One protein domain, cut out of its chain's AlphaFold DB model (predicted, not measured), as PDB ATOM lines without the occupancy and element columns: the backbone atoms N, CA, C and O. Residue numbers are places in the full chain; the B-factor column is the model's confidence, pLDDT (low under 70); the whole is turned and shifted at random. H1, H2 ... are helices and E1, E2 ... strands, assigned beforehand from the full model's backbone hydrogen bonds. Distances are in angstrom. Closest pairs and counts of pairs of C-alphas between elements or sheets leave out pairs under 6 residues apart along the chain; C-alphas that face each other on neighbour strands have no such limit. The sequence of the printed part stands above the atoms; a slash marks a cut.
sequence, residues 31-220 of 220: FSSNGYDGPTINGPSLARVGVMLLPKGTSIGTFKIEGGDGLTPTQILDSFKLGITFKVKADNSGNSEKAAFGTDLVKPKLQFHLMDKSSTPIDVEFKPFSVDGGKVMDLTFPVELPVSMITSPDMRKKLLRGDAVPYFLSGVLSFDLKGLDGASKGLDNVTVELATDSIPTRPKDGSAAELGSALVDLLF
ATOM      1  N   PHE A  31     307.236 239.676  64.743       51.44
ATOM      2  CA  PHE A  31     306.140 240.414  64.117       51.44
ATOM      3  C   PHE A  31     305.764 239.708  62.823       51.44
ATOM      4  O   PHE A  31     306.619 239.353  62.017       51.44
ATOM      5  N   SER A  32     304.472 239.493  62.625       49.47
ATOM      6  CA  SER A  32     303.948 238.914  61.393       49.47
ATOM      7  C   SER A  32     302.701 239.671  60.969       49.47
ATOM      8  O   SER A  32     301.896 240.102  61.795       49.47
ATOM      9  N   SER A  33     302.534 239.865  59.668       45.50
ATOM     10  CA  SER A  33     301.297 240.391  59.107       45.50
ATOM     11  C   SER A  33     300.329 239.207  58.913       45.50
ATOM     12  O   SER A  33     300.359 238.521  57.897       45.50
ATOM     13  N   ASN A  34     299.482 238.878  59.909       40.81
ATOM     14  CA  ASN A  34     298.551 237.729  59.775       40.81
ATOM     15  C   ASN A  34     297.376 238.030  58.834       40.81
ATOM     16  O   ASN A  34     296.240 238.150  59.306       40.81
ATOM     17  N   GLY A  35     297.623 238.112  57.532       44.06
ATOM     18  CA  GLY A  35     296.564 238.158  56.530       44.06
ATOM     19  C   GLY A  35     295.727 239.442  56.549       44.06
ATOM     20  O   GLY A  35     295.695 240.212  57.507       44.06
ATOM     21  N   TYR A  36     295.091 239.688  55.411       45.41
ATOM     22  CA  TYR A  36     294.570 240.982  54.987       45.41
ATOM     23  C   TYR A  36     293.344 241.478  55.785       45.41
ATOM     24  O   TYR A  36     292.229 241.031  55.530       45.41
ATOM     25  N   ASP A  37     293.580 242.458  56.662       46.66
ATOM     26  CA  ASP A  37     292.807 243.707  56.810       46.66
ATOM     27  C   ASP A  37     293.832 244.828  56.598       46.66
ATOM     28  O   ASP A  37     294.466 245.305  57.540       46.66
ATOM     29  N   GLY A  38     294.158 245.075  55.326       43.12
ATOM     30  CA  GLY A  38     295.367 245.786  54.919       43.12
ATOM     31  C   GLY A  38     295.505 247.195  55.505       43.12
ATOM     32  O   GLY A  38     294.551 247.762  56.043       43.12
ATOM     33  N   PRO A  39     296.695 247.792  55.377       47.72
ATOM     34  CA  PRO A  39     296.870 249.173  55.749       47.72
ATOM     35  C   PRO A  39     295.931 250.044  54.916       47.72
ATOM     36  O   PRO A  39     295.998 250.068  53.688       47.72
ATOM     37  N   THR A  40     295.007 250.720  55.593       55.06
ATOM     38  CA  THR A  40     294.043 251.606  54.951       55.06
ATOM     39  C   THR A  40     294.639 252.999  54.943       55.06
ATOM     40  O   THR A  40     294.951 253.555  55.996       55.06
ATOM     41  N   ILE A  41     294.826 253.567  53.751       59.38
ATOM     42  CA  ILE A  41     294.934 255.018  53.639       59.38
ATOM     43  C   ILE A  41     293.513 255.545  53.813       59.38
ATOM     44  O   ILE A  41     292.719 255.565  52.875       59.38
ATOM     45  N   ASN A  42     293.175 255.907  55.047       60.59
ATOM     46  CA  ASN A  42     291.901 256.540  55.350       60.59
ATOM     47  C   ASN A  42     292.047 258.035  55.094       60.59
ATOM     48  O   ASN A  42     292.969 258.668  55.608       60.59
ATOM     49  N   GLY A  43     291.147 258.601  54.296       60.84
ATOM     50  CA  GLY A  43     291.197 260.015  53.963       60.84
ATOM     51  C   GLY A  43     289.969 260.508  53.204       60.84
ATOM     52  O   GLY A  43     289.075 259.726  52.868       60.84
ATOM     53  N   PRO A  44     289.884 261.826  52.973       59.78
ATOM     54  CA  PRO A  44     288.801 262.438  52.214       59.78
ATOM     55  C   PRO A  44     288.784 261.964  50.750       59.78
ATOM     56  O   PRO A  44     289.818 261.654  50.163       59.78
ATOM     57  N   SER A  45     287.596 261.944  50.136       63.97
ATOM     58  CA  SER A  45     287.448 261.651  48.704       63.97
ATOM     59  C   SER A  45     288.107 262.725  47.828       63.97
ATOM     60  O   SER A  45     288.242 263.874  48.251       63.97
ATOM     61  N   LEU A  46     288.440 262.393  46.573       64.25
ATOM     62  CA  LEU A  46     289.013 263.341  45.598       64.25
ATOM     63  C   LEU A  46     288.221 264.650  45.485       64.25
ATOM     64  O   LEU A  46     288.797 265.734  45.514       64.25
ATOM     65  N   ALA A  47     286.891 264.550  45.398       65.38
ATOM     66  CA  ALA A  47     286.018 265.717  45.308       65.38
ATOM     67  C   ALA A  47     286.156 266.626  46.540       65.38
ATOM     68  O   ALA A  47     286.165 267.849  46.418       65.38
ATOM     69  N   ARG A  48     286.322 266.034  47.730       70.38
ATOM     70  CA  ARG A  48     286.530 266.778  48.973       70.38
ATOM     71  C   ARG A  48     287.927 267.394  49.044       70.38
ATOM     72  O   ARG A  48     288.046 268.516  49.523       70.38
ATOM     73  N   VAL A  49     288.954 266.722  48.523       70.38
ATOM     74  CA  VAL A  49     290.310 267.292  48.429       70.38
ATOM     75  C   VAL A  49     290.348 268.516  47.515       70.38
ATOM     76  O   VAL A  49     290.924 269.534  47.893       70.38
ATOM     77  N   GLY A  50     289.677 268.467  46.361       71.50
ATOM     78  CA  GLY A  50     289.563 269.627  45.471       71.50
ATOM     79  C   GLY A  50     288.932 270.845  46.160       71.50
ATOM     80  O   GLY A  50     289.395 271.966  45.982       71.50
ATOM     81  N   VAL A  51     287.924 270.624  47.008       73.62
ATOM     82  CA  VAL A  51     287.288 271.681  47.815       73.62
ATOM     83  C   VAL A  51     288.215 272.197  48.924       73.62
ATOM     84  O   VAL A  51     288.253 273.398  49.173       73.62
ATOM     85  N   MET A  52     288.994 271.323  49.570       75.81
ATOM     86  CA  MET A  52     289.943 271.704  50.627       75.81
ATOM     87  C   MET A  52     291.081 272.601  50.122       75.81
ATOM     88  O   MET A  52     291.505 273.492  50.853       75.81
ATOM     89  N   LEU A  53     291.550 272.400  48.884       74.81
ATOM     90  CA  LEU A  53     292.596 273.228  48.260       74.81
ATOM     91  C   LEU A  53     292.150 274.663  47.991       74.81
ATOM     92  O   LEU A  53     292.966 275.583  47.967       74.81
ATOM     93  N   LEU A  54     290.861 274.859  47.730       78.56
ATOM     94  CA  LEU A  54     290.349 276.128  47.245       78.56
ATOM     95  C   LEU A  54     289.933 276.985  48.443       78.56
ATOM     96  O   LEU A  54     289.141 276.535  49.271       78.56
ATOM     97  N   PRO A  55     290.436 278.222  48.576       72.81
ATOM     98  CA  PRO A  55     289.934 279.141  49.585       72.81
ATOM     99  C   PRO A  55     288.437 279.392  49.395       72.81
ATOM    100  O   PRO A  55     287.962 279.540  48.261       72.81
ATOM    101  N   LYS A  56     287.687 279.514  50.492       73.94
ATOM    102  CA  LYS A  56     286.295 279.973  50.434       73.94
ATOM    103  C   LYS A  56     286.204 281.298  49.670       73.94
ATOM    104  O   LYS A  56     286.939 282.240  49.954       73.94
ATOM    105  N   GLY A  57     285.286 281.378  48.709       64.38
ATOM    106  CA  GLY A  57     285.110 282.561  47.863       64.38
ATOM    107  C   GLY A  57     285.986 282.590  46.606       64.38
ATOM    108  O   GLY A  57     285.879 283.537  45.825       64.38
ATOM    109  N   THR A  58     286.797 281.556  46.360       72.75
ATOM    110  CA  THR A  58     287.511 281.402  45.084       72.75
ATOM    111  C   THR A  58     286.507 281.284  43.941       72.75
ATOM    112  O   THR A  58     285.519 280.553  44.034       72.75
ATOM    113  N   SER A  59     286.745 282.040  42.870       62.38
ATOM    114  CA  SER A  59     285.911 282.021  41.667       62.38
ATOM    115  C   SER A  59     286.647 281.284  40.553       62.38
ATOM    116  O   SER A  59     287.756 281.672  40.191       62.38
ATOM    117  N   ILE A  60     286.031 280.235  40.009       58.78
ATOM    118  CA  ILE A  60     286.522 279.524  38.824       58.78
ATOM    119  C   ILE A  60     285.518 279.788  37.701       58.78
ATOM    120  O   ILE A  60     284.410 279.247  37.689       58.78
ATOM    121  N   GLY A  61     285.876 280.689  36.783       64.56
ATOM    122  CA  GLY A  61     284.940 281.205  35.782       64.56
ATOM    123  C   GLY A  61     283.763 281.934  36.443       64.56
ATOM    124  O   GLY A  61     283.964 282.865  37.218       64.56
ATOM    125  N   THR A  62     282.533 281.508  36.152       56.09
ATOM    126  CA  THR A  62     281.300 282.066  36.740       56.09
ATOM    127  C   THR A  62     280.893 281.422  38.067       56.09
ATOM    128  O   THR A  62     279.932 281.872  38.689       56.09
ATOM    129  N   PHE A  63     281.582 280.368  38.509       45.69
ATOM    130  CA  PHE A  63     281.225 279.621  39.713       45.69
ATOM    131  C   PHE A  63     282.014 280.128  40.918       45.69
ATOM    132  O   PHE A  63     283.245 280.176  40.888       45.69
ATOM    133  N   LYS A  64     281.300 280.486  41.990       56.47
ATOM    134  CA  LYS A  64     281.889 280.800  43.295       56.47
ATOM    135  C   LYS A  64     281.847 279.573  44.187       56.47
ATOM    136  O   LYS A  64     280.808 278.938  44.334       56.47
ATOM    137  N   ILE A  65     282.977 279.271  44.803       60.53
ATOM    138  CA  ILE A  65     283.100 278.161  45.737       60.53
ATOM    139  C   ILE A  65     282.638 278.628  47.121       60.53
ATOM    140  O   ILE A  65     283.284 279.457  47.767       60.53
ATOM    141  N   GLU A  66     281.478 278.129  47.556       55.97
ATOM    142  CA  GLU A  66     280.818 278.549  48.804       55.97
ATOM    143  C   GLU A  66     281.391 277.881  50.067       55.97
ATOM    144  O   GLU A  66     281.248 278.412  51.171       55.97
ATOM    145  N   GLY A  67     282.097 276.759  49.911       61.25
ATOM    146  CA  GLY A  67     282.859 276.087  50.966       61.25
ATOM    147  C   GLY A  67     284.271 275.797  50.481       61.25
ATOM    148  O   GLY A  67     284.432 275.361  49.350       61.25
ATOM    149  N   GLY A  68     285.282 276.073  51.298       61.81
ATOM    150  CA  GLY A  68     286.677 275.893  50.914       61.81
ATOM    151  C   GLY A  68     287.618 276.260  52.053       61.81
ATOM    152  O   GLY A  68     287.471 277.323  52.659       61.81
ATOM    153  N   ASP A  69     288.554 275.370  52.356       74.19
ATOM    154  CA  ASP A  69     289.405 275.488  53.544       74.19
ATOM    155  C   ASP A  69     290.745 276.183  53.234       74.19
ATOM    156  O   ASP A  69     291.448 276.601  54.152       74.19
ATOM    157  N   GLY A  70     291.090 276.354  51.947       77.06
ATOM    158  CA  GLY A  70     292.340 276.989  51.511       77.06
ATOM    159  C   GLY A  70     293.595 276.293  52.045       77.06
ATOM    160  O   GLY A  70     294.598 276.952  52.320       77.06
ATOM    161  N   LEU A  71     293.520 274.976  52.250       80.38
ATOM    162  CA  LEU A  71     294.585 274.190  52.855       80.38
ATOM    163  C   LEU A  71     295.740 273.991  51.880       80.38
ATOM    164  O   LEU A  71     295.560 273.734  50.690       80.38
ATOM    165  N   THR A  72     296.952 274.052  52.420       78.06
ATOM    166  CA  THR A  72     298.164 273.688  51.684       78.06
ATOM    167  C   THR A  72     298.203 272.180  51.398       78.06
ATOM    168  O   THR A  72     297.604 271.396  52.143       78.06
ATOM    169  N   PRO A  73     298.972 271.727  50.389       73.56
ATOM    170  CA  PRO A  73     299.147 270.300  50.117       73.56
ATOM    171  C   PRO A  73     299.584 269.487  51.347       73.56
ATOM    172  O   PRO A  73     299.077 268.393  51.567       73.56
ATOM    173  N   THR A  74     300.454 270.032  52.205       72.69
ATOM    174  CA  THR A  74     300.878 269.370  53.453       72.69
ATOM    175  C   THR A  74     299.718 269.175  54.431       72.69
ATOM    176  O   THR A  74     299.560 268.082  54.965       72.69
ATOM    177  N   GLN A  75     298.868 270.193  54.608       76.69
ATOM    178  CA  GLN A  75     297.682 270.113  55.476       76.69
ATOM    179  C   GLN A  75     296.627 269.140  54.936       76.69
ATOM    180  O   GLN A  75     295.877 268.536  55.698       76.69
ATOM    181  N   ILE A  76     296.572 268.951  53.619       74.88
ATOM    182  CA  ILE A  76     295.736 267.916  53.011       74.88
ATOM    183  C   ILE A  76     296.332 266.537  53.275       74.88
ATOM    184  O   ILE A  76     295.594 265.627  53.643       74.88
ATOM    185  N   LEU A  77     297.650 266.369  53.154       73.81
ATOM    186  CA  LEU A  77     298.324 265.108  53.471       73.81
ATOM    187  C   LEU A  77     298.176 264.713  54.952       73.81
ATOM    188  O   LEU A  77     298.140 263.520  55.236       73.81
ATOM    189  N   ASP A  78     298.022 265.670  55.876       76.69
ATOM    190  CA  ASP A  78     297.671 265.400  57.284       76.69
ATOM    191  C   ASP A  78     296.294 264.725  57.435       76.69
ATOM    192  O   ASP A  78     296.060 263.979  58.387       76.69
ATOM    193  N   SER A  79     295.371 264.974  56.499       73.88
ATOM    194  CA  SER A  79     294.029 264.375  56.505       73.88
ATOM    195  C   SER A  79     294.003 262.929  56.000       73.88
ATOM    196  O   SER A  79     293.005 262.232  56.196       73.88
ATOM    197  N   PHE A  80     295.098 262.474  55.383       73.06
ATOM    198  CA  PHE A  80     295.308 261.086  54.993       73.06
ATOM    199  C   PHE A  80     296.143 260.379  56.057       73.06
ATOM    200  O   PHE A  80     297.243 260.815  56.399       73.06
ATOM    201  N   LYS A  81     295.641 259.253  56.560       74.31
ATOM    202  CA  LYS A  81     296.338 258.428  57.548       74.31
ATOM    203  C   LYS A  81     296.583 257.038  56.998       74.31
ATOM    204  O   LYS A  81     295.642 256.376  56.577       74.31
ATOM    205  N   LEU A  82     297.828 256.589  57.066       74.69
ATOM    206  CA  LEU A  82     298.210 255.198  56.889       74.69
ATOM    207  C   LEU A  82     297.937 254.451  58.200       74.69
ATOM    208  O   LEU A  82     298.652 254.640  59.184       74.69
ATOM    209  N   GLY A  83     296.895 253.623  58.228       73.25
ATOM    210  CA  GLY A  83     296.669 252.679  59.323       73.25
ATOM    211  C   GLY A  83     297.503 251.416  59.118       73.25
ATOM    212  O   GLY A  83     297.499 250.880  58.023       73.25
ATOM    213  N   ILE A  84     298.206 250.918  60.133       74.00
ATOM    214  CA  ILE A  84     298.960 249.654  60.106       74.00
ATOM    215  C   ILE A  84     298.606 248.871  61.366       74.00
ATOM    216  O   ILE A  84     298.569 249.439  62.451       74.00
ATOM    217  N   THR A  85     298.370 247.566  61.249       74.44
ATOM    218  CA  THR A  85     298.164 246.701  62.417       74.44
ATOM    219  C   THR A  85     299.295 245.690  62.526       74.44
ATOM    220  O   THR A  85     299.400 244.773  61.713       74.44
ATOM    221  N   PHE A  86     300.130 245.837  63.553       73.25
ATOM    222  CA  PHE A  86     301.196 244.888  63.857       73.25
ATOM    223  C   PHE A  86     300.646 243.742  64.703       73.25
ATOM    224  O   PHE A  86     300.078 243.988  65.767       73.25
ATOM    225  N   LYS A  87     300.832 242.495  64.256       74.06
ATOM    226  CA  LYS A  87     300.542 241.307  65.068       74.06
ATOM    227  C   LYS A  87     301.861 240.730  65.558       74.06
ATOM    228  O   LYS A  87     302.750 240.414  64.766       74.06
ATOM    229  N   VAL A  88     302.000 240.666  66.871       73.94
ATOM    230  CA  VAL A  88     303.259 240.398  67.558       73.94
ATOM    231  C   VAL A  88     303.090 239.167  68.409       73.94
ATOM    232  O   VAL A  88     302.213 239.120  69.264       73.94
ATOM    233  N   LYS A  89     303.960 238.194  68.205       75.38
ATOM    234  CA  LYS A  89     304.088 237.053  69.088       75.38
ATOM    235  C   LYS A  89     305.149 237.367  70.127       75.38
ATOM    236  O   LYS A  89     306.294 237.637  69.772       75.38
ATOM    237  N   ALA A  90     304.757 237.322  71.388       79.19
ATOM    238  CA  ALA A  90     305.606 237.589  72.526       79.19
ATOM    239  C   ALA A  90     305.853 236.307  73.322       79.19
ATOM    240  O   ALA A  90     304.925 235.760  73.918       79.19
ATOM    241  N   ASP A  91     307.089 235.812  73.298       79.12
ATOM    242  CA  ASP A  91     307.464 234.532  73.898       79.12
ATOM    243  C   ASP A  91     308.264 234.732  75.192       79.12
ATOM    244  O   ASP A  91     309.415 235.165  75.159       79.12
ATOM    245  N   ASN A  92     307.638 234.406  76.325       80.88
ATOM    246  CA  ASN A  92     308.246 234.365  77.654       80.88
ATOM    247  C   ASN A  92     308.272 232.931  78.223       80.88
ATOM    248  O   ASN A  92     308.275 232.727  79.438       80.88
ATOM    249  N   SER A  93     308.246 231.911  77.357       82.38
ATOM    250  CA  SER A  93     308.181 230.503  77.774       82.38
ATOM    251  C   SER A  93     309.412 230.030  78.551       82.38
ATOM    252  O   SER A  93     309.312 229.095  79.341       82.38
ATOM    253  N   GLY A  94     310.556 230.687  78.351       78.56
ATOM    254  CA  GLY A  94     311.823 230.336  78.985       78.56
ATOM    255  C   GLY A  94     312.070 230.948  80.367       78.56
ATOM    256  O   GLY A  94     313.116 230.652  80.937       78.56
ATOM    257  N   ASN A  95     311.159 231.775  80.897       77.00
ATOM    258  CA  ASN A  95     311.338 232.471  82.179       77.00
ATOM    259  C   ASN A  95     310.171 232.184  83.137       77.00
ATOM    260  O   ASN A  95     309.046 231.943  82.700       77.00
ATOM    261  N   SER A  96     310.421 232.233  84.449       80.00
ATOM    262  CA  SER A  96     309.385 232.108  85.490       80.00
ATOM    263  C   SER A  96     308.706 233.437  85.833       80.00
ATOM    264  O   SER A  96     307.569 233.463  86.301       80.00
ATOM    265  N   GLU A  97     309.407 234.541  85.608       82.75
ATOM    266  CA  GLU A  97     309.007 235.899  85.942       82.75
ATOM    267  C   GLU A  97     308.103 236.516  84.876       82.75
ATOM    268  O   GLU A  97     308.163 236.188  83.689       82.75
ATOM    269  N   LYS A  98     307.289 237.480  85.307       85.44
ATOM    270  CA  LYS A  98     306.468 238.284  84.407       85.44
ATOM    271  C   LYS A  98     307.295 239.438  83.849       85.44
ATOM    272  O   LYS A  98     307.894 240.192  84.610       85.44
ATOM    273  N   ALA A  99     307.261 239.615  82.534       79.50
ATOM    274  CA  ALA A  99     307.844 240.776  81.874       79.50
ATOM    275  C   ALA A  99     306.741 241.801  81.578       79.50
ATOM    276  O   ALA A  99     305.790 241.504  80.848       79.50
ATOM    277  N   ALA A 100     306.843 242.993  82.166       84.94
ATOM    278  CA  ALA A 100     305.926 244.101  81.920       84.94
ATOM    279  C   ALA A 100     306.594 245.153  81.026       84.94
ATOM    280  O   ALA A 100     307.659 245.673  81.350       84.94
ATOM    281  N   PHE A 101     305.950 245.473  79.908       80.75
ATOM    282  CA  PHE A 101     306.414 246.433  78.917       80.75
ATOM    283  C   PHE A 101     305.539 247.667  78.970       80.75
ATOM    284  O   PHE A 101     304.321 247.594  78.800       80.75
ATOM    285  N   GLY A 102     306.180 248.814  79.138       74.69
ATOM    286  CA  GLY A 102     305.468 250.066  79.271       74.69
ATOM    287  C   GLY A 102     304.938 250.296  80.684       74.69
ATOM    288  O   GLY A 102     304.332 249.424  81.301       74.69
ATOM    289  N   THR A 103     305.138 251.502  81.190       66.81
ATOM    290  CA  THR A 103     304.440 252.050  82.355       66.81
ATOM    291  C   THR A 103     303.860 253.407  81.969       66.81
ATOM    292  O   THR A 103     304.183 253.939  80.905       66.81
ATOM    293  N   ASP A 104     303.061 254.015  82.845       59.91
ATOM    294  CA  ASP A 104     302.608 255.400  82.652       59.91
ATOM    295  C   ASP A 104     303.785 256.395  82.527       59.91
ATOM    296  O   ASP A 104     303.622 257.484  81.980       59.91
ATOM    297  N   LEU A 105     304.983 256.014  82.995       53.94
ATOM    298  CA  LEU A 105     306.198 256.836  82.991       53.94
ATOM    299  C   LEU A 105     307.201 256.462  81.890       53.94
ATOM    300  O   LEU A 105     308.020 257.292  81.503       53.94
ATOM    301  N   VAL A 106     307.155 255.231  81.376       60.69
ATOM    302  CA  VAL A 106     308.085 254.726  80.357       60.69
ATOM    303  C   VAL A 106     307.267 254.039  79.284       60.69
ATOM    304  O   VAL A 106     306.853 252.903  79.465       60.69
ATOM    305  N   LYS A 107     307.006 254.716  78.166       67.06
ATOM    306  CA  LYS A 107     306.273 254.111  77.051       67.06
ATOM    307  C   LYS A 107     307.224 253.303  76.164       67.06
ATOM    308  O   LYS A 107     308.277 253.831  75.803       67.06
ATOM    309  N   PRO A 108     306.872 252.069  75.764       69.50
ATOM    310  CA  PRO A 108     307.673 251.317  74.812       69.50
ATOM    311  C   PRO A 108     307.600 252.013  73.449       69.50
ATOM    312  O   PRO A 108     306.504 252.260  72.936       69.50
ATOM    313  N   LYS A 109     308.763 252.330  72.875       74.19
ATOM    314  CA  LYS A 109     308.889 252.956  71.557       74.19
ATOM    315  C   LYS A 109     309.621 252.028  70.603       74.19
ATOM    316  O   LYS A 109     310.662 251.478  70.954       74.19
ATOM    317  N   LEU A 110     309.104 251.900  69.387       77.56
ATOM    318  CA  LEU A 110     309.834 251.307  68.273       77.56
ATOM    319  C   LEU A 110     310.106 252.347  67.202       77.56
ATOM    320  O   LEU A 110     309.333 253.283  67.015       77.56
ATOM    321  N   GLN A 111     311.192 252.135  66.477       83.75
ATOM    322  CA  GLN A 111     311.579 252.912  65.318       83.75
ATOM    323  C   GLN A 111     311.075 252.204  64.065       83.75
ATOM    324  O   GLN A 111     311.497 251.098  63.714       83.75
ATOM    325  N   PHE A 112     310.116 252.843  63.409       78.81
ATOM    326  CA  PHE A 112     309.542 252.385  62.162       78.81
ATOM    327  C   PHE A 112     310.187 253.124  60.994       78.81
ATOM    328  O   PHE A 112     310.064 254.340  60.862       78.81
ATOM    329  N   HIS A 113     310.873 252.379  60.143       80.12
ATOM    330  CA  HIS A 113     311.521 252.882  58.945       80.12
ATOM    331  C   HIS A 113     310.736 252.447  57.711       80.12
ATOM    332  O   HIS A 113     310.215 251.332  57.635       80.12
ATOM    333  N   LEU A 114     310.681 253.324  56.717       76.44
ATOM    334  CA  LEU A 114     310.001 253.084  55.452       76.44
ATOM    335  C   LEU A 114     311.021 253.149  54.319       76.44
ATOM    336  O   LEU A 114     311.886 254.023  54.306       76.44
ATOM    337  N   MET A 115     310.875 252.263  53.337       74.56
ATOM    338  CA  MET A 115     311.727 252.092  52.152       74.56
ATOM    339  C   MET A 115     313.153 251.592  52.420       74.56
ATOM    340  O   MET A 115     313.617 250.728  51.681       74.56
ATOM    341  N   ASP A 116     313.833 252.104  53.446       74.25
ATOM    342  CA  ASP A 116     315.214 251.758  53.797       74.25
ATOM    343  C   ASP A 116     315.375 251.685  55.324       74.25
ATOM    344  O   ASP A 116     314.816 252.515  56.038       74.25
ATOM    345  N   LYS A 117     316.175 250.737  55.827       76.06
ATOM    346  CA  LYS A 117     316.557 250.639  57.246       76.06
ATOM    347  C   LYS A 117     317.245 251.905  57.756       76.06
ATOM    348  O   LYS A 117     317.178 252.183  58.946       76.06
ATOM    349  N   SER A 118     317.909 252.666  56.883       80.06
ATOM    350  CA  SER A 118     318.566 253.923  57.261       80.06
ATOM    351  C   SER A 118     317.695 255.167  57.068       80.06
ATOM    352  O   SER A 118     318.197 256.281  57.222       80.06
ATOM    353  N   SER A 119     316.414 255.025  56.700       76.56
ATOM    354  CA  SER A 119     315.515 256.179  56.601       76.56
ATOM    355  C   SER A 119     315.343 256.844  57.967       76.56
ATOM    356  O   SER A 119     315.520 256.204  59.004       76.56
ATOM    357  N   THR A 120     314.924 258.111  57.994       81.00
ATOM    358  CA  THR A 120     314.490 258.739  59.250       81.00
ATOM    359  C   THR A 120     313.399 257.874  59.899       81.00
ATOM    360  O   THR A 120     312.432 257.538  59.208       81.00
ATOM    361  N   PRO A 121     313.557 257.469  61.173       83.38
ATOM    362  CA  PRO A 121     312.571 256.643  61.849       83.38
ATOM    363  C   PRO A 121     311.331 257.455  62.216       83.38
ATOM    364  O   PRO A 121     311.407 258.644  62.527       83.38
ATOM    365  N   ILE A 122     310.197 256.770  62.235       80.06
ATOM    366  CA  ILE A 122     308.951 257.229  62.828       80.06
ATOM    367  C   ILE A 122     308.800 256.491  64.159       80.06
ATOM    368  O   ILE A 122     308.785 255.260  64.189       80.06
ATOM    369  N   ASP A 123     308.701 257.235  65.259       81.50
ATOM    370  CA  ASP A 123     308.467 256.647  66.577       81.50
ATOM    371  C   ASP A 123     307.040 256.090  66.650       81.50
ATOM    372  O   ASP A 123     306.057 256.813  66.477       81.50
ATOM    373  N   VAL A 124     306.929 254.801  66.954       75.69
ATOM    374  CA  VAL A 124     305.661 254.112  67.182       75.69
ATOM    375  C   VAL A 124     305.556 253.764  68.659       75.69
ATOM    376  O   VAL A 124     306.362 252.993  69.185       75.69
ATOM    377  N   GLU A 125     304.557 254.332  69.332       76.75
ATOM    378  CA  GLU A 125     304.248 254.015  70.726       76.75
ATOM    379  C   GLU A 125     303.330 252.795  70.826       76.75
ATOM    380  O   GLU A 125     302.348 252.664  70.092       76.75
ATOM    381  N   PHE A 126     303.618 251.927  71.795       73.81
ATOM    382  CA  PHE A 126     302.802 250.758  72.107       73.81
ATOM    383  C   PHE A 126     302.015 250.994  73.391       73.81
ATOM    384  O   PHE A 126     302.506 251.614  74.339       73.81
ATOM    385  N   LYS A 127     300.789 250.464  73.449       77.69
ATOM    386  CA  LYS A 127     300.068 250.386  74.722       77.69
ATOM    387  C   LYS A 127     300.848 249.475  75.676       77.69
ATOM    388  O   LYS A 127     301.363 248.459  75.208       77.69
ATOM    389  N   PRO A 128     300.906 249.796  76.980       82.62
ATOM    390  CA  PRO A 128     301.499 248.905  77.962       82.62
ATOM    391  C   PRO A 128     300.899 247.498  77.882       82.62
ATOM    392  O   PRO A 128     299.688 247.338  77.719       82.62
ATOM    393  N   PHE A 129     301.747 246.481  77.994       82.88
ATOM    394  CA  PHE A 129     301.347 245.077  77.985       82.88
ATOM    395  C   PHE A 129     302.271 244.258  78.887       82.88
ATOM    396  O   PHE A 129     303.318 244.724  79.329       82.88
ATOM    397  N   SER A 130     301.895 243.019  79.190       85.81
ATOM    398  CA  SER A 130     302.740 242.137  79.997       85.81
ATOM    399  C   SER A 130     302.574 240.690  79.576       85.81
ATOM    400  O   SER A 130     301.491 240.300  79.144       85.81
ATOM    401  N   VAL A 131     303.638 239.905  79.728       86.06
ATOM    402  CA  VAL A 131     303.641 238.477  79.414       86.06
ATOM    403  C   VAL A 131     304.112 237.714  80.640       86.06
ATOM    404  O   VAL A 131     305.211 237.940  81.145       86.06
ATOM    405  N   ASP A 132     303.253 236.832  81.142       87.62
ATOM    406  CA  ASP A 132     303.574 235.993  82.296       87.62
ATOM    407  C   ASP A 132     304.673 234.978  81.945       87.62
ATOM    408  O   ASP A 132     304.832 234.594  80.783       87.62
ATOM    409  N   GLY A 133     305.436 234.543  82.947       85.25
ATOM    410  CA  GLY A 133     306.437 233.490  82.780       85.25
ATOM    411  C   GLY A 133     305.822 232.186  82.268       85.25
ATOM    412  O   GLY A 133     304.694 231.827  82.619       85.25
ATOM    413  N   GLY A 134     306.540 231.477  81.400       83.06
ATOM    414  CA  GLY A 134     306.082 230.226  80.799       83.06
ATOM    415  C   GLY A 134     305.014 230.405  79.713       83.06
ATOM    416  O   GLY A 134     304.431 229.415  79.265       83.06
ATOM    417  N   LYS A 135     304.709 231.644  79.297       86.56
ATOM    418  CA  LYS A 135     303.640 231.937  78.332       86.56
ATOM    419  C   LYS A 135     304.153 232.492  77.017       86.56
ATOM    420  O   LYS A 135     305.182 233.150  76.931       86.56
ATOM    421  N   VAL A 136     303.337 232.253  76.001       83.88
ATOM    422  CA  VAL A 136     303.426 232.869  74.687       83.88
ATOM    423  C   VAL A 136     302.109 233.593  74.450       83.88
ATOM    424  O   VAL A 136     301.047 233.013  74.678       83.88
ATOM    425  N   MET A 137     302.174 234.853  74.036       83.19
ATOM    426  CA  MET A 137     301.003 235.702  73.839       83.19
ATOM    427  C   MET A 137     301.022 236.326  72.449       83.19
ATOM    428  O   MET A 137     302.057 236.822  72.008       83.19
ATOM    429  N   ASP A 138     299.867 236.341  71.792       82.50
ATOM    430  CA  ASP A 138     299.658 237.119  70.577       82.50
ATOM    431  C   ASP A 138     299.097 238.494  70.948       82.50
ATOM    432  O   ASP A 138     298.100 238.621  71.661       82.50
ATOM    433  N   LEU A 139     299.750 239.536  70.458       76.62
ATOM    434  CA  LEU A 139     299.428 240.933  70.699       76.62
ATOM    435  C   LEU A 139     299.118 241.608  69.368       76.62
ATOM    436  O   LEU A 139     299.688 241.271  68.332       76.62
ATOM    437  N   THR A 140     298.199 242.566  69.383       78.12
ATOM    438  CA  THR A 140     297.824 243.330  68.190       78.12
ATOM    439  C   THR A 140     297.905 244.816  68.494       78.12
ATOM    440  O   THR A 140     297.300 245.288  69.458       78.12
ATOM    441  N   PHE A 141     298.636 245.551  67.660       74.56
ATOM    442  CA  PHE A 141     298.898 246.973  67.848       74.56
ATOM    443  C   PHE A 141     298.517 247.758  66.591       74.56
ATOM    444  O   PHE A 141     299.235 247.685  65.590       74.56
ATOM    445  N   PRO A 142     297.394 248.495  66.619       75.62
ATOM    446  CA  PRO A 142     297.061 249.430  65.559       75.62
ATOM    447  C   PRO A 142     297.907 250.701  65.697       75.62
ATOM    448  O   PRO A 142     298.086 251.228  66.795       75.62
ATOM    449  N   VAL A 143     298.394 251.200  64.570       75.19
ATOM    450  CA  VAL A 143     299.207 252.410  64.445       75.19
ATOM    451  C   VAL A 143     298.622 253.248  63.322       75.19
ATOM    452  O   VAL A 143     298.375 252.736  62.235       75.19
ATOM    453  N   GLU A 144     298.400 254.533  63.576       75.75
ATOM    454  CA  GLU A 144     297.958 255.487  62.560       75.75
ATOM    455  C   GLU A 144     299.049 256.525  62.325       75.75
ATOM    456  O   GLU A 144     299.448 257.229  63.252       75.75
ATOM    457  N   LEU A 145     299.505 256.644  61.079       76.56
ATOM    458  CA  LEU A 145     300.538 257.594  60.678       76.56
ATOM    459  C   LEU A 145     299.966 258.586  59.658       76.56
ATOM    460  O   LEU A 145     299.563 258.161  58.574       76.56
ATOM    461  N   PRO A 146     299.928 259.897  59.949       77.31
ATOM    462  CA  PRO A 146     299.623 260.905  58.938       77.31
ATOM    463  C   PRO A 146     300.609 260.818  57.766       77.31
ATOM    464  O   PRO A 146     301.821 260.740  57.973       77.31
ATOM    465  N   VAL A 147     300.116 260.864  56.525       77.12
ATOM    466  CA  VAL A 147     300.974 260.784  55.322       77.12
ATOM    467  C   VAL A 147     301.912 261.996  55.224       77.12
ATOM    468  O   VAL A 147     302.988 261.914  54.635       77.12
ATOM    469  N   SER A 148     301.553 263.117  55.844       76.06
ATOM    470  CA  SER A 148     302.400 264.307  55.979       76.06
ATOM    471  C   SER A 148     303.714 264.073  56.735       76.06
ATOM    472  O   SER A 148     304.707 264.723  56.407       76.06
ATOM    473  N   MET A 149     303.759 263.131  57.691       75.50
ATOM    474  CA  MET A 149     304.980 262.775  58.435       75.50
ATOM    475  C   MET A 149     306.035 262.118  57.537       75.50
ATOM    476  O   MET A 149     307.205 262.013  57.900       75.50
ATOM    477  N   ILE A 150     305.631 261.697  56.341       76.75
ATOM    478  CA  ILE A 150     306.484 261.045  55.362       76.75
ATOM    479  C   ILE A 150     307.114 262.135  54.500       76.75
ATOM    480  O   ILE A 150     306.499 262.701  53.595       76.75
ATOM    481  N   THR A 151     308.363 262.463  54.814       72.38
ATOM    482  CA  THR A 151     309.068 263.612  54.228       72.38
ATOM    483  C   THR A 151     309.533 263.369  52.793       72.38
ATOM    484  O   THR A 151     309.684 264.326  52.036       72.38
ATOM    485  N   SER A 152     309.712 262.109  52.385       75.81
ATOM    486  CA  SER A 152     310.118 261.749  51.022       75.81
ATOM    487  C   SER A 152     308.951 261.888  50.028       75.81
ATOM    488  O   SER A 152     307.956 261.162  50.147       75.81
ATOM    489  N   PRO A 153     309.051 262.767  49.009       75.00
ATOM    490  CA  PRO A 153     308.005 262.932  48.000       75.00
ATOM    491  C   PRO A 153     307.722 261.652  47.207       75.00
ATOM    492  O   PRO A 153     306.562 261.300  47.019       75.00
ATOM    493  N   ASP A 154     308.758 260.917  46.800       75.00
ATOM    494  CA  ASP A 154     308.597 259.670  46.041       75.00
ATOM    495  C   ASP A 154     307.923 258.578  46.875       75.00
ATOM    496  O   ASP A 154     307.111 257.803  46.368       75.00
ATOM    497  N   MET A 155     308.209 258.549  48.178       73.62
ATOM    498  CA  MET A 155     307.568 257.627  49.110       73.62
ATOM    499  C   MET A 155     306.083 257.956  49.286       73.62
ATOM    500  O   MET A 155     305.248 257.057  49.207       73.62
ATOM    501  N   ARG A 156     305.737 259.242  49.438       75.25
ATOM    502  CA  ARG A 156     304.335 259.686  49.468       75.25
ATOM    503  C   ARG A 156     303.602 259.312  48.189       75.25
ATOM    504  O   ARG A 156     302.496 258.794  48.267       75.25
ATOM    505  N   LYS A 157     304.229 259.496  47.023       74.69
ATOM    506  CA  LYS A 157     303.650 259.094  45.732       74.69
ATOM    507  C   LYS A 157     303.372 257.595  45.675       74.69
ATOM    508  O   LYS A 157     302.284 257.217  45.265       74.69
ATOM    509  N   LYS A 158     304.312 256.748  46.111       74.50
ATOM    510  CA  LYS A 158     304.119 255.287  46.151       74.50
ATOM    511  C   LYS A 158     302.978 254.875  47.078       74.50
ATOM    512  O   LYS A 158     302.125 254.096  46.672       74.50
ATOM    513  N   LEU A 159     302.928 255.438  48.287       73.31
ATOM    514  CA  LEU A 159     301.845 255.170  49.237       73.31
ATOM    515  C   LEU A 159     300.492 255.594  48.663       73.31
ATOM    516  O   LEU A 159     299.567 254.793  48.631       73.31
ATOM    517  N   LEU A 160     300.395 256.826  48.152       72.06
ATOM    518  CA  LEU A 160     299.158 257.343  47.572       72.06
ATOM    519  C   LEU A 160     298.724 256.541  46.340       72.06
ATOM    520  O   LEU A 160     297.537 256.295  46.189       72.06
ATOM    521  N   ARG A 161     299.653 256.068  45.500       70.31
ATOM    522  CA  ARG A 161     299.363 255.211  44.330       70.31
ATOM    523  C   ARG A 161     298.934 253.789  44.681       70.31
ATOM    524  O   ARG A 161     298.543 253.036  43.787       70.31
ATOM    525  N   GLY A 162     299.002 253.397  45.949       65.06
ATOM    526  CA  GLY A 162     298.692 252.028  46.324       65.06
ATOM    527  C   GLY A 162     299.838 251.047  46.014       65.06
ATOM    528  O   GLY A 162     299.598 249.854  45.815       65.06
ATOM    529  N   ASP A 163     301.079 251.515  45.886       70.19
ATOM    530  CA  ASP A 163     302.222 250.636  45.643       70.19
ATOM    531  C   ASP A 163     302.672 249.938  46.936       70.19
ATOM    532  O   ASP A 163     302.513 250.449  48.049       70.19
ATOM    533  N   ALA A 164     303.270 248.755  46.791       69.38
ATOM    534  CA  ALA A 164     303.892 248.073  47.918       69.38
ATOM    535  C   ALA A 164     305.100 248.885  48.415       69.38
ATOM    536  O   ALA A 164     306.020 249.179  47.646       69.38
ATOM    537  N   VAL A 165     305.097 249.244  49.698       73.19
ATOM    538  CA  VAL A 165     306.182 250.014  50.324       73.19
ATOM    539  C   VAL A 165     306.911 249.134  51.336       73.19
ATOM    540  O   VAL A 165     306.286 248.724  52.317       73.19
ATOM    541  N   PRO A 166     308.207 248.832  51.128       75.38
ATOM    542  CA  PRO A 166     309.007 248.119  52.112       75.38
ATOM    543  C   PRO A 166     309.038 248.869  53.440       75.38
ATOM    544  O   PRO A 166     309.113 250.100  53.457       75.38
ATOM    545  N   TYR A 167     309.027 248.140  54.547       77.12
ATOM    546  CA  TYR A 167     309.210 248.716  55.869       77.12
ATOM    547  C   TYR A 167     310.132 247.865  56.728       77.12
ATOM    548  O   TYR A 167     310.251 246.651  56.542       77.12
ATOM    549  N   PHE A 168     310.742 248.525  57.704       77.88
ATOM    550  CA  PHE A 168     311.591 247.909  58.705       77.88
ATOM    551  C   PHE A 168     311.159 248.405  60.074       77.88
ATOM    552  O   PHE A 168     310.988 249.603  60.285       77.88
ATOM    553  N   LEU A 169     310.952 247.483  61.005       75.56
ATOM    554  CA  LEU A 169     310.593 247.822  62.373       75.56
ATOM    555  C   LEU A 169     311.664 247.278  63.305       75.56
ATOM    556  O   LEU A 169     311.920 246.073  63.329       75.56
ATOM    557  N   SER A 170     312.281 248.167  64.069       77.25
ATOM    558  CA  SER A 170     313.312 247.816  65.038       77.25
ATOM    559  C   SER A 170     313.299 248.783  66.207       77.25
ATOM    560  O   SER A 170     312.695 249.847  66.141       77.25
ATOM    561  N   GLY A 171     313.953 248.441  67.305       74.94
ATOM    562  CA  GLY A 171     314.094 249.376  68.409       74.94
ATOM    563  C   GLY A 171     314.597 248.719  69.672       74.94
ATOM    564  O   GLY A 171     315.018 247.565  69.671       74.94
ATOM    565  N   VAL A 172     314.532 249.479  70.757       74.81
ATOM    566  CA  VAL A 172     314.877 249.016  72.094       74.81
ATOM    567  C   VAL A 172     313.632 249.130  72.958       74.81
ATOM    568  O   VAL A 172     313.072 250.213  73.109       74.81
ATOM    569  N   LEU A 173     313.193 248.008  73.516       75.00
ATOM    570  CA  LEU A 173     312.047 247.954  74.411       75.00
ATOM    571  C   LEU A 173     312.524 247.783  75.844       75.00
ATOM    572  O   LEU A 173     313.096 246.754  76.195       75.00
ATOM    573  N   SER A 174     312.246 248.790  76.663       77.31
ATOM    574  CA  SER A 174     312.430 248.714  78.108       77.31
ATOM    575  C   SER A 174     311.325 247.888  78.756       77.31
ATOM    576  O   SER A 174     310.144 248.052  78.424       77.31
ATOM    577  N   PHE A 175     311.699 247.040  79.708       75.81
ATOM    578  CA  PHE A 175     310.776 246.232  80.493       75.81
ATOM    579  C   PHE A 175     311.138 246.210  81.974       75.81
ATOM    580  O   PHE A 175     312.286 246.398  82.369       75.81
ATOM    581  N   ASP A 176     310.115 245.971  82.786       80.25
ATOM    582  CA  ASP A 176     310.210 245.750  84.222       80.25
ATOM    583  C   ASP A 176     309.919 244.276  84.511       80.25
ATOM    584  O   ASP A 176     308.826 243.773  84.219       80.25
ATOM    585  N   LEU A 177     310.909 243.576  85.062       78.44
ATOM    586  CA  LEU A 177     310.750 242.203  85.520       78.44
ATOM    587  C   LEU A 177     310.030 242.205  86.856       78.44
ATOM    588  O   LEU A 177     310.522 242.737  87.850       78.44
ATOM    589  N   LYS A 178     308.872 241.554  86.898       80.69
ATOM    590  CA  LYS A 178     308.078 241.407  88.112       80.69
ATOM    591  C   LYS A 178     308.247 240.011  88.695       80.69
ATOM    592  O   LYS A 178     308.115 239.004  87.993       80.69
ATOM    593  N   GLY A 179     308.516 239.961  89.997       73.81
ATOM    594  CA  GLY A 179     308.454 238.731  90.775       73.81
ATOM    595  C   GLY A 179     307.035 238.167  90.857       73.81
ATOM    596  O   GLY A 179     306.065 238.821  90.476       73.81
ATOM    597  N   LEU A 180     306.908 236.944  91.379       74.56
ATOM    598  CA  LEU A 180     305.606 236.294  91.602       74.56
ATOM    599  C   LEU A 180     304.719 237.065  92.597       74.56
ATOM    600  O   LEU A 180     303.500 236.939  92.570       74.56
ATOM    601  N   ASP A 181     305.336 237.875  93.453       77.88
ATOM    602  CA  ASP A 181     304.712 238.809  94.390       77.88
ATOM    603  C   ASP A 181     304.298 240.147  93.742       77.88
ATOM    604  O   ASP A 181     303.707 241.001  94.401       77.88
ATOM    605  N   GLY A 182     304.606 240.347  92.456       73.25
ATOM    606  CA  GLY A 182     304.363 241.588  91.721       73.25
ATOM    607  C   GLY A 182     305.384 242.696  91.999       73.25
ATOM    608  O   GLY A 182     305.287 243.771  91.394       73.25
ATOM    609  N   ALA A 183     306.376 242.461  92.866       79.69
ATOM    610  CA  ALA A 183     307.430 243.429  93.140       79.69
ATOM    611  C   ALA A 183     308.359 243.573  91.924       79.69
ATOM    612  O   ALA A 183     308.639 242.601  91.219       79.69
ATOM    613  N   SER A 184     308.836 244.797  91.666       80.62
ATOM    614  CA  SER A 184     309.867 245.014  90.644       80.62
ATOM    615  C   SER A 184     311.165 244.350  91.095       80.62
ATOM    616  O   SER A 184     311.668 244.643  92.180       80.62
ATOM    617  N   LYS A 185     311.679 243.442  90.269       77.69
ATOM    618  CA  LYS A 185     312.981 242.792  90.435       77.69
ATOM    619  C   LYS A 185     314.084 243.540  89.682       77.69
ATOM    620  O   LYS A 185     315.242 243.438  90.070       77.69
ATOM    621  N   GLY A 186     313.737 244.292  88.638       76.12
ATOM    622  CA  GLY A 186     314.695 245.084  87.872       76.12
ATOM    623  C   GLY A 186     314.113 245.639  86.575       76.12
ATOM    624  O   GLY A 186     313.141 245.108  86.041       76.12
ATOM    625  N   LEU A 187     314.739 246.706  86.079       76.56
ATOM    626  CA  LEU A 187     314.491 247.274  84.756       76.56
ATOM    627  C   LEU A 187     315.611 246.844  83.813       76.56
ATOM    628  O   LEU A 187     316.783 246.956  84.174       76.56
ATOM    629  N   ASP A 188     315.255 246.405  82.613       74.31
ATOM    630  CA  ASP A 188     316.212 246.058  81.564       74.31
ATOM    631  C   ASP A 188     315.631 246.391  80.179       74.31
ATOM    632  O   ASP A 188     314.486 246.832  80.054       74.31
ATOM    633  N   ASN A 189     316.432 246.234  79.130       74.00
ATOM    634  CA  ASN A 189     316.093 246.582  77.762       74.00
ATOM    635  C   ASN A 189     316.380 245.417  76.814       74.00
ATOM    636  O   ASN A 189     317.427 244.781  76.889       74.00
ATOM    637  N   VAL A 190     315.502 245.202  75.837       69.56
ATOM    638  CA  VAL A 190     315.742 244.257  74.741       69.56
ATOM    639  C   VAL A 190     315.812 245.001  73.413       69.56
ATOM    640  O   VAL A 190     314.908 245.761  73.064       69.56
ATOM    641  N   THR A 191     316.900 244.794  72.666       71.19
ATOM    642  CA  THR A 191     316.990 245.256  71.275       71.19
ATOM    643  C   THR A 191     316.268 244.262  70.390       71.19
ATOM    644  O   THR A 191     316.498 243.056  70.481       71.19
ATOM    645  N   VAL A 192     315.392 244.769  69.537       68.00
ATOM    646  CA  VAL A 192     314.509 243.954  68.724       68.00
ATOM    647  C   VAL A 192     314.579 244.380  67.260       68.00
ATOM    648  O   VAL A 192     314.378 245.546  66.930       68.00
ATOM    649  N   GLU A 193     314.858 243.423  66.373       68.62
ATOM    650  CA  GLU A 193     314.633 243.541  64.929       68.62
ATOM    651  C   GLU A 193     313.399 242.716  64.592       68.62
ATOM    652  O   GLU A 193     313.398 241.492  64.706       68.62
ATOM    653  N   LEU A 194     312.313 243.400  64.257       63.75
ATOM    654  CA  LEU A 194     310.983 242.839  64.426       63.75
ATOM    655  C   LEU A 194     310.357 242.390  63.119       63.75
ATOM    656  O   LEU A 194     309.753 241.321  63.073       63.75
ATOM    657  N   ALA A 195     310.514 243.186  62.062       64.19
ATOM    658  CA  ALA A 195     310.008 242.840  60.742       64.19
ATOM    659  C   ALA A 195     310.771 243.549  59.620       64.19
ATOM    660  O   ALA A 195     311.195 244.697  59.755       64.19
ATOM    661  N   THR A 196     310.881 242.844  58.493       66.38
ATOM    662  CA  THR A 196     311.140 243.388  57.158       66.38
ATOM    663  C   THR A 196     310.066 242.814  56.243       66.38
ATOM    664  O   THR A 196     310.055 241.608  56.011       66.38
ATOM    665  N   ASP A 197     309.143 243.645  55.776       67.06
ATOM    666  CA  ASP A 197     308.031 243.219  54.918       67.06
ATOM    667  C   ASP A 197     307.613 244.402  54.020       67.06
ATOM    668  O   ASP A 197     308.295 245.428  53.980       67.06
ATOM    669  N   SER A 198     306.535 244.275  53.251       66.50
ATOM    670  CA  SER A 198     305.991 245.342  52.409       66.50
ATOM    671  C   SER A 198     304.533 245.632  52.746       66.50
ATOM    672  O   SER A 198     303.727 244.727  52.911       66.50
ATOM    673  N   ILE A 199     304.183 246.914  52.812       64.56
ATOM    674  CA  ILE A 199     302.832 247.424  53.076       64.56
ATOM    675  C   ILE A 199     302.057 247.440  51.753       64.56
ATOM    676  O   ILE A 199     302.378 248.271  50.900       64.56
ATOM    677  N   PRO A 200     301.044 246.574  51.544       59.03
ATOM    678  CA  PRO A 200     300.170 246.668  50.381       59.03
ATOM    679  C   PRO A 200     299.170 247.804  50.611       59.03
ATOM    680  O   PRO A 200     298.191 247.639  51.329       59.03
ATOM    681  N   THR A 201     299.406 248.970  50.017       60.34
ATOM    682  CA  THR A 201     298.586 250.176  50.253       60.34
ATOM    683  C   THR A 201     297.300 250.246  49.410       60.34
ATOM    684  O   THR A 201     296.577 251.239  49.469       60.34
ATOM    685  N   ARG A 202     296.970 249.192  48.641       59.78
ATOM    686  CA  ARG A 202     295.719 249.089  47.860       59.78
ATOM    687  C   ARG A 202     294.559 248.477  48.664       59.78
ATOM    688  O   ARG A 202     294.731 247.412  49.268       59.78
ATOM    689  N   PRO A 203     293.343 249.047  48.580       52.12
ATOM    690  CA  PRO A 203     292.127 248.349  48.977       52.12
ATOM    691  C   PRO A 203     291.799 247.195  48.015       52.12
ATOM    692  O   PRO A 203     292.102 247.239  46.821       52.12
ATOM    693  N   LYS A 204     291.181 246.143  48.561       50.81
ATOM    694  CA  LYS A 204     290.954 244.829  47.926       50.81
ATOM    695  C   LYS A 204     290.080 244.879  46.671       50.81
ATOM    696  O   LYS A 204     290.109 243.944  45.879       50.81
ATOM    697  N   ASP A 205     289.297 245.941  46.519       53.41
ATOM    698  CA  ASP A 205     288.317 246.144  45.451       53.41
ATOM    699  C   ASP A 205     288.834 247.013  44.289       53.41
ATOM    700  O   ASP A 205     288.116 247.219  43.316       53.41
ATOM    701  N   GLY A 206     290.075 247.517  44.367       50.56
ATOM    702  CA  GLY A 206     290.698 248.329  43.316       50.56
ATOM    703  C   GLY A 206     290.203 249.778  43.223       50.56
ATOM    704  O   GLY A 206     290.777 250.554  42.461       50.56
ATOM    705  N   SER A 207     289.214 250.177  44.031       52.62
ATOM    706  CA  SER A 207     288.536 251.479  43.934       52.62
ATOM    707  C   SER A 207     289.433 252.685  44.254       52.62
ATOM    708  O   SER A 207     289.239 253.769  43.709       52.62
ATOM    709  N   ALA A 208     290.461 252.514  45.094       52.06
ATOM    710  CA  ALA A 208     291.360 253.611  45.467       52.06
ATOM    711  C   ALA A 208     292.607 253.761  44.584       52.06
ATOM    712  O   ALA A 208     293.332 254.736  44.760       52.06
ATOM    713  N   ALA A 209     292.870 252.863  43.625       48.12
ATOM    714  CA  ALA A 209     293.993 253.045  42.696       48.12
ATOM    715  C   ALA A 209     293.779 254.274  41.787       48.12
ATOM    716  O   ALA A 209     294.719 255.017  41.498       48.12
ATOM    717  N   GLU A 210     292.524 254.535  41.410       50.16
ATOM    718  CA  GLU A 210     292.118 255.729  40.660       50.16
ATOM    719  C   GLU A 210     292.166 256.994  41.533       50.16
ATOM    720  O   GLU A 210     292.651 258.036  41.089       50.16
ATOM    721  N   LEU A 211     291.754 256.890  42.807       52.69
ATOM    722  CA  LEU A 211     291.868 257.981  43.785       52.69
ATOM    723  C   LEU A 211     293.335 258.356  44.038       52.69
ATOM    724  O   LEU A 211     293.676 259.534  44.098       52.69
ATOM    725  N   GLY A 212     294.206 257.356  44.135       58.34
ATOM    726  CA  GLY A 212     295.627 257.505  44.406       58.34
ATOM    727  C   GLY A 212     296.411 258.241  43.326       58.34
ATOM    728  O   GLY A 212     297.188 259.144  43.634       58.34
ATOM    729  N   SER A 213     296.190 257.892  42.054       59.12
ATOM    730  CA  SER A 213     296.845 258.577  40.930       59.12
ATOM    731  C   SER A 213     296.395 260.034  40.821       59.12
ATOM    732  O   SER A 213     297.232 260.926  40.725       59.12
ATOM    733  N   ALA A 214     295.088 260.285  40.914       61.81
ATOM    734  CA  ALA A 214     294.541 261.633  40.811       61.81
ATOM    735  C   ALA A 214     294.925 262.529  42.006       61.81
ATOM    736  O   ALA A 214     295.136 263.724  41.825       61.81
ATOM    737  N   LEU A 215     295.064 261.971  43.218       67.62
ATOM    738  CA  LEU A 215     295.601 262.702  44.374       67.62
ATOM    739  C   LEU A 215     297.073 263.066  44.182       67.62
ATOM    740  O   LEU A 215     297.484 264.152  44.585       67.62
ATOM    741  N   VAL A 216     297.865 262.175  43.578       68.38
ATOM    742  CA  VAL A 216     299.272 262.463  43.279       68.38
ATOM    743  C   VAL A 216     299.393 263.619  42.295       68.38
ATOM    744  O   VAL A 216     300.151 264.535  42.584       68.38
ATOM    745  N   ASP A 217     298.627 263.612  41.205       69.62
ATOM    746  CA  ASP A 217     298.671 264.677  40.189       69.62
ATOM    747  C   ASP A 217     298.141 266.026  40.710       69.62
ATOM    748  O   ASP A 217     298.461 267.085  40.177       69.62
ATOM    749  N   LEU A 218     297.308 265.998  41.755       66.62
ATOM    750  CA  LEU A 218     296.740 267.192  42.374       66.62
ATOM    751  C   LEU A 218     297.665 267.817  43.435       66.62
ATOM    752  O   LEU A 218     297.592 269.021  43.678       66.62
ATOM    753  N   LEU A 219     298.494 267.006  44.101       67.56
ATOM    754  CA  LEU A 219     299.325 267.428  45.238       67.56
ATOM    755  C   LEU A 219     300.823 267.553  44.910       67.56
ATOM    756  O   LEU A 219     301.558 268.108  45.734       67.56
ATOM    757  N   PHE A 220     301.281 267.046  43.760       70.25
ATOM    758  CA  PHE A 220     302.688 267.022  43.338       70.25
ATOM    759  C   PHE A 220     302.868 267.376  41.866       70.25
ATOM    760  O   PHE A 220     303.980 267.856  41.547       70.25
TER     761      PHE A 220
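AT A GLANCE: This is residues 31 to 220 of the 220 residues of an uncharacterized protein of Fibrobacteres bacterium (UniProt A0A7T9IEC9). A long, twisted sheet built on the hairpin of E7 and E8 makes one side of a rod, and the two-stranded ribbon E1 E6 is partly face to face with it. Four helices gather at one end, and the loop of residues 54 to 72 reaches beyond them. The printed part has 190 residues with four named helices and eight named strands, along the chain H1 and H2, then E1 to E6, then H3, then E7 and E8, then H4; the class is mixed, helices and strands, neighbour strands are antiparallel, and the larger sheet is branched at E7, which has E2, E3 and E8 as neighbours. It is loose, with a radius of gyration of the C-alphas of 21.1 A and spans of 76 by 30 by 29 A.

IN THESE COORDINATES: Find C-alpha 164 at (303.892, 248.073, 47.918); E7 runs from there to residue 178, 41.0 A. E8, residues 184 to 200, returns over 41.4 A and bends by 63 degrees at residue 197. Their sheet also holds E2, residues 98 to 101, E3, 109 to 114, E4, 122 to 125, and E5, 129 to 131. The second sheet is E1, residues 81 to 91, 31.0 A, and E6, residues 136 to 146, 32.4 A. Look for H1 at residues 46 to 53, H2 at 73 to 78 and H3 at 153 to 160. H4, residues 207 to 219, covers 19.3 A and ends at (299.325, 267.428, 45.238).

HOW THE PARTS SIT: Start at E7: E8 lies on one side of it, with N 173 and O 190 2.9 A apart; E2 and E3 lie on the other side, with N 176 and O 100 at 2.9 A and N 168 and O 113 at 2.9 A. E5 pairs with E2 through N 101 and O 129, 2.8 A, and E4 forms a hairpin with E3 through N 112 and O 122, 2.9 A. E1 and E6 pair through N 86 and O 141, 2.9 A. E1 and E8 are near each other. H3 only grazes the branched sheet with residues 155 to 159. H3 touches H4 at a shallow tilt of 27 degrees, opposite ways; their closest C-alphas, Leu 160 and Gly 212, are 4.7 A apart. H4 only just touches H1, with 3 pairs of C-alphas within 8 A, the closest Leu 46 and Leu 211 at 6.3 A. H1 touches H2, closest C-alphas Val 49 and Ile 76 at 7.1 A, at a steep tilt of 64 degrees. Every O i to N i+4 pair is within hydrogen-bond range in H1, H2 and H3, and 8 of 9 in H4.

THE WHOLE: Look at Thr 62 and Asp 181: their C-alphas, the two farthest apart, are 75.8 A apart. The printed part has no cut, and the link H1 to H2 is long. Mean pLDDT of the printed part is 70.7; residues 31 to 47 and 192 to 219 are among those under 70.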